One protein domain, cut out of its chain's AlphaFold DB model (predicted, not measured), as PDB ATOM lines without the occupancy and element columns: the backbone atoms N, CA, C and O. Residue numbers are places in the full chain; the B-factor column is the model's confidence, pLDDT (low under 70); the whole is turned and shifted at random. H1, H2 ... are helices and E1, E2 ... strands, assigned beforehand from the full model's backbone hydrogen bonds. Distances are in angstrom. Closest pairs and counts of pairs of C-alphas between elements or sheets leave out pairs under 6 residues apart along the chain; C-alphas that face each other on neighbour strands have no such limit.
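What this domain is: This is residues 3 to 66 of the 92 residues of an uncharacterized protein of Chloroflexi bacterium (UniProt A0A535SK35). A twisted sheet of three antiparallel strands, order E1, E3, E2, curls round one short helix, H1, with the hairpin E2 and E3 along the longest axis. The 64 printed residues, with E1, H1, E2, E3 in chain order, are mostly strand. The whole is a rod of 46 by 18 by 16 A, only just compact, close to loose, with a radius of gyration of the C-alphas of 12.5 A.

Where its parts are: E1, residues 3 to 11, starts at C-alpha 3 (-33.432, -51.133, -26.444) and measures 22.9 A from first to last C-alpha. H1, residues 14 to 22, measures 12.4 A. E2, residues 32 to 48, measures 27.8 A and bends by 140 degrees at residue 35. E3, residues 51 to 62, measures 33.2 A, bends by 52 degrees at residue 59 and ends at C-alpha 62 (-30.396, -61.607, -27.959).

How they stand to each other: E1 and E3 are antiparallel at 155 degrees; N 6 and O 56, 2.9 A, are within hydrogen-bond range. E3 and E2, a hairpin, are antiparallel at 157 degrees; N 46 and O 53, 2.8 A, are within range. E1, H1, E2 form a split strand-helix-strand unit, two strands running the same way with E3 between them, its crossover right-handed. H1 is on the sheet; its closest C-alphas to E3 are Val 14 and Tyr 52, 6.8 A. In H1 every O i to N i+4 pair is within range.

The domain as a whole: The farthest C-alphas, Gln 49 and Glu 66, are 46.2 A apart. The printed part has no cut and no long link; pLDDT is under 70 at residues 65 to 66.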
ATOM      1  N   THR A   3     -33.080 -52.079 -25.388       95.81
ATOM      2  CA  THR A   3     -33.432 -51.133 -26.444       95.81
ATOM      3  C   THR A   3     -32.205 -50.749 -27.260       95.81
ATOM      4  O   THR A   3     -31.075 -50.726 -26.759       95.81
ATOM      5  N   ARG A   4     -32.424 -50.474 -28.545       95.62
ATOM      6  CA  ARG A   4     -31.420 -49.934 -29.465       95.62
ATOM      7  C   ARG A   4     -32.011 -48.740 -30.194       95.62
ATOM      8  O   ARG A   4     -33.205 -48.708 -30.485       95.62
ATOM      9  N   LEU A   5     -31.166 -47.752 -30.455       96.19
ATOM     10  CA  LEU A   5     -31.532 -46.550 -31.185       96.19
ATOM     11  C   LEU A   5     -30.917 -46.632 -32.575       96.19
ATOM     12  O   LEU A   5     -29.703 -46.764 -32.703       96.19
ATOM     13  N   LEU A   6     -31.760 -46.574 -33.598       95.88
ATOM     14  CA  LEU A   6     -31.360 -46.678 -34.993       95.88
ATOM     15  C   LEU A   6     -31.635 -45.359 -35.708       95.88
ATOM     16  O   LEU A   6     -32.636 -44.696 -35.427       95.88
ATOM     17  N   ALA A   7     -30.754 -45.005 -36.636       95.19
ATOM     18  CA  ALA A   7     -30.905 -43.839 -37.489       95.19
ATOM     19  C   ALA A   7     -31.243 -44.268 -38.920       95.19
ATOM     20  O   ALA A   7     -30.728 -45.272 -39.415       95.19
ATOM     21  N   TYR A   8     -32.097 -43.487 -39.572       94.19
ATOM     22  CA  TYR A   8     -32.349 -43.556 -41.003       94.19
ATOM     23  C   TYR A   8     -32.234 -42.151 -41.570       94.19
ATOM     24  O   TYR A   8     -32.912 -41.243 -41.093       94.19
ATOM     25  N   GLU A   9     -31.384 -41.971 -42.568       92.88
ATOM     26  CA  GLU A   9     -31.084 -40.656 -43.125       92.88
ATOM     27  C   GLU A   9     -31.575 -40.555 -44.567       92.88
ATOM     28  O   GLU A   9     -31.607 -41.553 -45.289       92.88
ATOM     29  N   HIS A  10     -31.889 -39.334 -44.998       92.19
ATOM     30  CA  HIS A  10     -32.217 -39.009 -46.389       92.19
ATOM     31  C   HIS A  10     -33.446 -39.748 -46.955       92.19
ATOM     32  O   HIS A  10     -33.502 -40.026 -48.155       92.19
ATOM     33  N   ALA A  11     -34.458 -40.035 -46.133       93.31
ATOM     34  CA  ALA A  11     -35.715 -40.582 -46.634       93.31
ATOM     35  C   ALA A  11     -36.448 -39.556 -47.504       93.31
ATOM     36  O   ALA A  11     -36.579 -38.384 -47.141       93.31
ATOM     37  N   VAL A  12     -37.019 -40.004 -48.617       94.38
ATOM     38  CA  VAL A  12     -37.834 -39.153 -49.492       94.38
ATOM     39  C   VAL A  12     -39.206 -38.910 -48.862       94.38
ATOM     40  O   VAL A  12     -39.788 -37.837 -49.013       94.38
ATOM     41  N   THR A  13     -39.733 -39.897 -48.130       93.88
ATOM     42  CA  THR A  13     -41.053 -39.810 -47.487       93.88
ATOM     43  C   THR A  13     -41.069 -40.418 -46.087       93.88
ATOM     44  O   THR A  13     -40.315 -41.332 -45.771       93.88
ATOM     45  N   VAL A  14     -42.011 -39.983 -45.249       91.81
ATOM     46  CA  VAL A  14     -42.252 -40.623 -43.940       91.81
ATOM     47  C   VAL A  14     -42.710 -42.082 -44.097       91.81
ATOM     48  O   VAL A  14     -42.375 -42.930 -43.274       91.81
ATOM     49  N   SER A  15     -43.436 -42.403 -45.173       94.62
ATOM     50  CA  SER A  15     -43.877 -43.774 -45.468       94.62
ATOM     51  C   SER A  15     -42.708 -44.725 -45.722       94.62
ATOM     52  O   SER A  15     -42.777 -45.889 -45.342       94.62
ATOM     53  N   GLU A  16     -41.630 -44.233 -46.331       95.44
ATOM     54  CA  GLU A  16     -40.391 -44.988 -46.530       95.44
ATOM     55  C   GLU A  16     -39.733 -45.347 -45.194       95.44
ATOM     56  O   GLU A  16     -39.391 -46.507 -44.975       95.44
ATOM     57  N   ILE A  17     -39.662 -44.391 -44.262       94.25
ATOM     58  CA  ILE A  17     -39.157 -44.624 -42.898       94.25
ATOM     59  C   ILE A  17     -39.997 -45.692 -42.189       94.25
ATOM     60  O   ILE A  17     -39.453 -46.609 -41.574       94.25
ATOM     61  N   ALA A  18     -41.326 -45.605 -42.290       94.12
ATOM     62  CA  ALA A  18     -42.223 -46.591 -41.693       94.12
ATOM     63  C   ALA A  18     -42.043 -47.985 -42.317       94.12
ATOM     64  O   ALA A  18     -41.987 -48.983 -41.599       94.12
ATOM     65  N   ALA A  19     -41.913 -48.063 -43.645       95.94
ATOM     66  CA  ALA A  19     -41.671 -49.317 -44.350       95.94
ATOM     67  C   ALA A  19     -40.337 -49.947 -43.937       95.94
ATOM     68  O   ALA A  19     -40.290 -51.143 -43.647       95.94
ATOM     69  N   TRP A  20     -39.274 -49.145 -43.847       95.31
ATOM     70  CA  TRP A  20     -37.975 -49.597 -43.362       95.31
ATOM     71  C   TRP A  20     -38.068 -50.159 -41.941       95.31
ATOM     72  O   TRP A  20     -37.659 -51.292 -41.704       95.31
ATOM     73  N   ALA A  21     -38.666 -49.413 -41.017       95.12
ATOM     74  CA  ALA A  21     -38.762 -49.810 -39.621       95.12
ATOM     75  C   ALA A  21     -39.599 -51.078 -39.405       95.12
ATOM     76  O   ALA A  21     -39.216 -51.952 -38.631       95.12
ATOM     77  N   ASN A  22     -40.709 -51.217 -40.133       94.69
ATOM     78  CA  ASN A  22     -41.514 -52.437 -40.112       94.69
ATOM     79  C   ASN A  22     -40.721 -53.638 -40.637       94.69
ATOM     80  O   ASN A  22     -40.849 -54.743 -40.119       94.69
ATOM     81  N   ASN A  23     -39.863 -53.415 -41.634       96.06
ATOM     82  CA  ASN A  23     -39.011 -54.445 -42.212       96.06
ATOM     83  C   ASN A  23     -37.858 -54.878 -41.285       96.06
ATOM     84  O   ASN A  23     -37.191 -55.863 -41.595       96.06
ATOM     85  N   LEU A  24     -37.606 -54.164 -40.180       95.12
ATOM     86  CA  LEU A  24     -36.629 -54.569 -39.166       95.12
ATOM     87  C   LEU A  24     -37.170 -55.660 -38.241       95.12
ATOM     88  O   LEU A  24     -36.387 -56.452 -37.729       95.12
ATOM     89  N   ILE A  25     -38.484 -55.713 -38.011       95.38
ATOM     90  CA  ILE A  25     -39.090 -56.629 -37.038       95.38
ATOM     91  C   ILE A  25     -38.787 -58.082 -37.427       95.38
ATOM     92  O   ILE A  25     -39.018 -58.497 -38.561       95.38
ATOM     93  N   GLY A  26     -38.263 -58.854 -36.477       93.69
ATOM     94  CA  GLY A  26     -37.844 -60.240 -36.678       93.69
ATOM     95  C   GLY A  26     -36.492 -60.405 -37.376       93.69
ATOM     96  O   GLY A  26     -36.082 -61.540 -37.607       93.69
ATOM     97  N   LYS A  27     -35.786 -59.315 -37.701       94.81
ATOM     98  CA  LYS A  27     -34.453 -59.351 -38.315       94.81
ATOM     99  C   LYS A  27     -33.366 -58.921 -37.350       94.81
ATOM    100  O   LYS A  27     -33.636 -58.300 -36.320       94.81
ATOM    101  N   GLU A  28     -32.133 -59.242 -37.721       95.06
ATOM    102  CA  GLU A  28     -30.958 -58.776 -37.003       95.06
ATOM    103  C   GLU A  28     -30.890 -57.251 -36.953       95.06
ATOM    104  O   GLU A  28     -31.237 -56.552 -37.912       95.06
ATOM    105  N   VAL A  29     -30.431 -56.741 -35.814       94.56
ATOM    106  CA  VAL A  29     -30.202 -55.314 -35.617       94.56
ATOM    107  C   VAL A  29     -29.050 -54.872 -36.530       94.56
ATOM    108  O   VAL A  29     -27.951 -55.426 -36.445       94.56
ATOM    109  N   PRO A  30     -29.244 -53.854 -37.389       91.69
ATOM    110  CA  PRO A  30     -28.165 -53.346 -38.229       91.69
ATOM    111  C   PRO A  30     -26.964 -52.888 -37.389       91.69
ATOM    112  O   PRO A  30     -27.093 -51.996 -36.554       91.69
ATOM    113  N   GLY A  31     -25.796 -53.490 -37.625       90.50
ATOM    114  CA  GLY A  31     -24.547 -53.155 -36.930       90.50
ATOM    115  C   GLY A  31     -24.340 -53.825 -35.566       90.50
ATOM    116  O   GLY A  31     -23.269 -53.647 -34.991       90.50
ATOM    117  N   ASP A  32     -25.304 -54.609 -35.073       89.75
ATOM    118  CA  ASP A  32     -25.216 -55.329 -33.793       89.75
ATOM    119  C   ASP A  32     -25.637 -56.804 -33.986       89.75
ATOM    120  O   ASP A  32     -26.769 -57.187 -33.666       89.75
ATOM    121  N   PRO A  33     -24.767 -57.631 -34.607       85.69
ATOM    122  CA  PRO A  33     -25.060 -59.040 -34.858       85.69
ATOM    123  C   PRO A  33     -25.214 -59.798 -33.535       85.69
ATOM    124  O   PRO A  33     -24.458 -59.581 -32.591       85.69
ATOM    125  N   GLY A  34     -26.180 -60.716 -33.472       91.69
ATOM    126  CA  GLY A  34     -26.536 -61.420 -32.235       91.69
ATOM    127  C   GLY A  34     -27.750 -60.839 -31.510       91.69
ATOM    128  O   GLY A  34     -28.161 -61.393 -30.495       91.69
ATOM    129  N   TYR A  35     -28.377 -59.789 -32.042       94.81
ATOM    130  CA  TYR A  35     -29.665 -59.291 -31.566       94.81
ATOM    131  C   TYR A  35     -30.696 -59.257 -32.689       94.81
ATOM    132  O   TYR A  35     -30.388 -58.862 -33.809       94.81
ATOM    133  N   THR A  36     -31.943 -59.583 -32.361       95.81
ATOM    134  CA  THR A  36     -33.098 -59.484 -33.258       95.81
ATOM    135  C   THR A  36     -34.050 -58.404 -32.767       95.81
ATOM    136  O   THR A  36     -34.319 -58.294 -31.566       95.81
ATOM    137  N   VAL A  37     -34.605 -57.623 -33.689       96.19
ATOM    138  CA  VAL A  37     -35.633 -56.625 -33.379       96.19
ATOM    139  C   VAL A  37     -36.967 -57.313 -33.089       96.19
ATOM    140  O   VAL A  37     -37.480 -58.072 -33.906       96.19
ATOM    141  N   VAL A  38     -37.561 -57.012 -31.935       96.19
ATOM    142  CA  VAL A  38     -38.853 -57.565 -31.496       96.19
ATOM    143  C   VAL A  38     -40.005 -56.650 -31.900       96.19
ATOM    144  O   VAL A  38     -41.024 -57.111 -32.406       96.19
ATOM    145  N   ARG A  39     -39.855 -55.343 -31.676       95.19
ATOM    146  CA  ARG A  39     -40.856 -54.331 -32.032       95.19
ATOM    147  C   ARG A  39     -40.243 -52.944 -32.077       95.19
ATOM    148  O   ARG A  39     -39.210 -52.681 -31.461       95.19
ATOM    149  N   VAL A  40     -40.946 -52.032 -32.733       95.56
ATOM    150  CA  VAL A  40     -40.634 -50.607 -32.669       95.56
ATOM    151  C   VAL A  40     -41.378 -49.966 -31.497       95.56
ATOM    152  O   VAL A  40     -42.577 -50.180 -31.332       95.56
ATOM    153  N   ILE A  41     -40.664 -49.194 -30.676       96.31
ATOM    154  CA  ILE A  41     -41.211 -48.511 -29.495       96.31
ATOM    155  C   ILE A  41     -41.598 -47.076 -29.844       96.31
ATOM    156  O   ILE A  41     -42.681 -46.615 -29.493       96.31
ATOM    157  N   GLN A  42     -40.697 -46.356 -30.516       93.75
ATOM    158  CA  GLN A  42     -40.864 -44.934 -30.786       93.75
ATOM    159  C   GLN A  42     -40.231 -44.544 -32.115       93.75
ATOM    160  O   GLN A  42     -39.170 -45.048 -32.483       93.75
ATOM    161  N   PHE A  43     -40.871 -43.585 -32.782       90.75
ATOM    162  CA  PHE A  43     -40.364 -42.898 -33.961       90.75
ATOM    163  C   PHE A  43     -40.257 -41.404 -33.688       90.75
ATOM    164  O   PHE A  43     -41.190 -40.792 -33.162       90.75
ATOM    165  N   GLN A  44     -39.145 -40.813 -34.103       95.00
ATOM    166  CA  GLN A  44     -38.994 -39.372 -34.233       95.00
ATOM    167  C   GLN A  44     -38.484 -39.071 -35.631       95.00
ATOM    168  O   GLN A  44     -37.487 -39.644 -36.058       95.00
ATOM    169  N   THR A  45     -39.174 -38.185 -36.340       94.12
ATOM    170  CA  THR A  45     -38.765 -37.729 -37.667       94.12
ATOM    171  C   THR A  45     -38.414 -36.252 -37.620       94.12
ATOM    172  O   THR A  45     -39.065 -35.459 -36.937       94.12
ATOM    173  N   THR A  46     -37.383 -35.882 -38.369       94.44
ATOM    174  CA  THR A  46     -36.961 -34.499 -38.565       94.44
ATOM    175  C   THR A  46     -37.023 -34.206 -40.055       94.44
ATOM    176  O   THR A  46     -36.447 -34.933 -40.858       94.44
ATOM    177  N   SER A  47     -37.755 -33.166 -40.447       93.75
ATOM    178  CA  SER A  47     -37.817 -32.727 -41.843       93.75
ATOM    179  C   SER A  47     -36.655 -31.787 -42.165       93.75
ATOM    180  O   SER A  47     -36.479 -30.780 -41.474       93.75
ATOM    181  N   GLY A  48     -35.914 -32.079 -43.230       86.81
ATOM    182  CA  GLY A  48     -34.883 -31.215 -43.807       86.81
ATOM    183  C   GLY A  48     -35.303 -30.626 -45.158       86.81
ATOM    184  O   GLY A  48     -36.409 -30.853 -45.642       86.81
ATOM    185  N   GLN A  49     -34.406 -29.870 -45.802       81.81
ATOM    186  CA  GLN A  49     -34.667 -29.298 -47.136       81.81
ATOM    187  C   GLN A  49     -34.801 -30.365 -48.238       81.81
ATOM    188  O   GLN A  49     -35.441 -30.112 -49.255       81.81
ATOM    189  N   SER A  50     -34.199 -31.540 -48.044       82.69
ATOM    190  CA  SER A  50     -34.070 -32.599 -49.052       82.69
ATOM    191  C   SER A  50     -34.756 -33.916 -48.673       82.69
ATOM    192  O   SER A  50     -34.501 -34.924 -49.324       82.69
ATOM    193  N   GLY A  51     -35.601 -33.933 -47.637       92.62
ATOM    194  CA  GLY A  51     -36.278 -35.151 -47.187       92.62
ATOM    195  C   GLY A  51     -36.473 -35.207 -45.675       92.62
ATOM    196  O   GLY A  51     -36.654 -34.179 -45.018       92.62
ATOM    197  N   TYR A  52     -36.439 -36.420 -45.136       95.06
ATOM    198  CA  TYR A  52     -36.653 -36.713 -43.728       95.06
ATOM    199  C   TYR A  52     -35.522 -37.574 -43.177       95.06
ATOM    200  O   TYR A  52     -35.137 -38.567 -43.788       95.06
ATOM    201  N   ASP A  53     -35.082 -37.241 -41.973       94.81
ATOM    202  CA  ASP A  53     -34.257 -38.116 -41.152       94.81
ATOM    203  C   ASP A  53     -35.111 -38.678 -40.020       94.81
ATOM    204  O   ASP A  53     -36.092 -38.058 -39.588       94.81
ATOM    205  N   ALA A  54     -34.760 -39.858 -39.526       95.25
ATOM    206  CA  ALA A  54     -35.491 -40.513 -38.461       95.25
ATOM    207  C   ALA A  54     -34.574 -41.156 -37.429       95.25
ATOM    208  O   ALA A  54     -33.560 -41.769 -37.754       95.25
ATOM    209  N   MET A  55     -35.011 -41.068 -36.179       96.75
ATOM    210  CA  MET A  55     -34.498 -41.853 -35.069       96.75
ATOM    211  C   MET A  55     -35.589 -42.808 -34.603       96.75
ATOM    212  O   MET A  55     -36.732 -42.404 -34.364       96.75
ATOM    213  N   ILE A  56     -35.232 -44.081 -34.474       96.12
ATOM    214  CA  ILE A  56     -36.158 -45.146 -34.107       96.12
ATOM    215  C   ILE A  56     -35.622 -45.889 -32.899       96.12
ATOM    216  O   ILE A  56     -34.531 -46.454 -32.935       96.12
ATOM    217  N   LEU A  57     -36.422 -45.917 -31.838       97.06
ATOM    218  CA  LEU A  57     -36.153 -46.751 -30.679       97.06
ATOM    219  C   LEU A  57     -36.819 -48.108 -30.891       97.06
ATOM    220  O   LEU A  57     -38.046 -48.191 -30.996       97.06
ATOM    221  N   VAL A  58     -36.018 -49.165 -30.933       96.94
ATOM    222  CA  VAL A  58     -36.489 -50.542 -31.090       96.94
ATOM    223  C   VAL A  58     -36.201 -51.355 -29.837       96.94
ATOM    224  O   VAL A  58     -35.192 -51.150 -29.163       96.94
ATOM    225  N   GLU A  59     -37.101 -52.279 -29.523       97.38
ATOM    226  CA  GLU A  59     -36.858 -53.325 -28.535       97.38
ATOM    227  C   GLU A  59     -36.169 -54.500 -29.222       97.38
ATOM    228  O   GLU A  59     -36.584 -54.919 -30.307       97.38
ATOM    229  N   VAL A  60     -35.136 -55.039 -28.585       96.94
ATOM    230  CA  VAL A  60     -34.335 -56.138 -29.115       96.94
ATOM    231  C   VAL A  60     -34.228 -57.279 -28.111       96.94
ATOM    232  O   VAL A  60     -34.322 -57.098 -26.888       96.94
ATOM    233  N   THR A  61     -34.004 -58.472 -28.646       95.75
ATOM    234  CA  THR A  61     -33.659 -59.666 -27.880       95.75
ATOM    235  C   THR A  61     -32.383 -60.273 -28.428       95.75
ATOM    236  O   THR A  61     -32.153 -60.237 -29.631       95.75
ATOM    237  N   GLU A  62     -31.565 -60.837 -27.550       94.50
ATOM    238  CA  GLU A  62     -30.396 -61.607 -27.959       94.50
ATOM    239  C   GLU A  62     -30.849 -62.864 -28.717       94.50
ATOM    240  O   GLU A  62     -31.806 -63.540 -28.310       94.50
ATOM    241  N   ILE A  63     -30.166 -63.158 -29.820       89.12
ATOM    242  CA  ILE A  63     -30.280 -64.410 -30.554       89.12
ATOM    243  C   ILE A  63     -29.631 -65.460 -29.676       89.12
ATOM    244  O   ILE A  63     -28.412 -65.619 -29.634       89.12
ATOM    245  N   LYS A  64     -30.468 -66.197 -28.955       80.75
ATOM    246  CA  LYS A  64     -30.009 -67.436 -28.352       80.75
ATOM    247  C   LYS A  64     -29.750 -68.387 -29.514       80.75
ATOM    248  O   LYS A  64     -30.672 -68.567 -30.313       80.75
ATOM    249  N   PRO A  65     -28.549 -68.977 -29.639       63.03
ATOM    250  CA  PRO A  65     -28.394 -70.106 -30.537       63.03
ATOM    251  C   PRO A  65     -29.496 -71.082 -30.155       63.03
ATOM    252  O   PRO A  65     -29.630 -71.414 -28.972       63.03
ATOM    253  N   GLU A  66     -30.350 -71.434 -31.117       58.19
ATOM    254  CA  GLU A  66     -31.349 -72.459 -30.880       58.19
ATOM    255  C   GLU A  66     -30.593 -73.634 -30.279       58.19
ATOM    256  O   GLU A  66     -29.616 -74.121 -30.858       58.19
TER     257      GLU A  66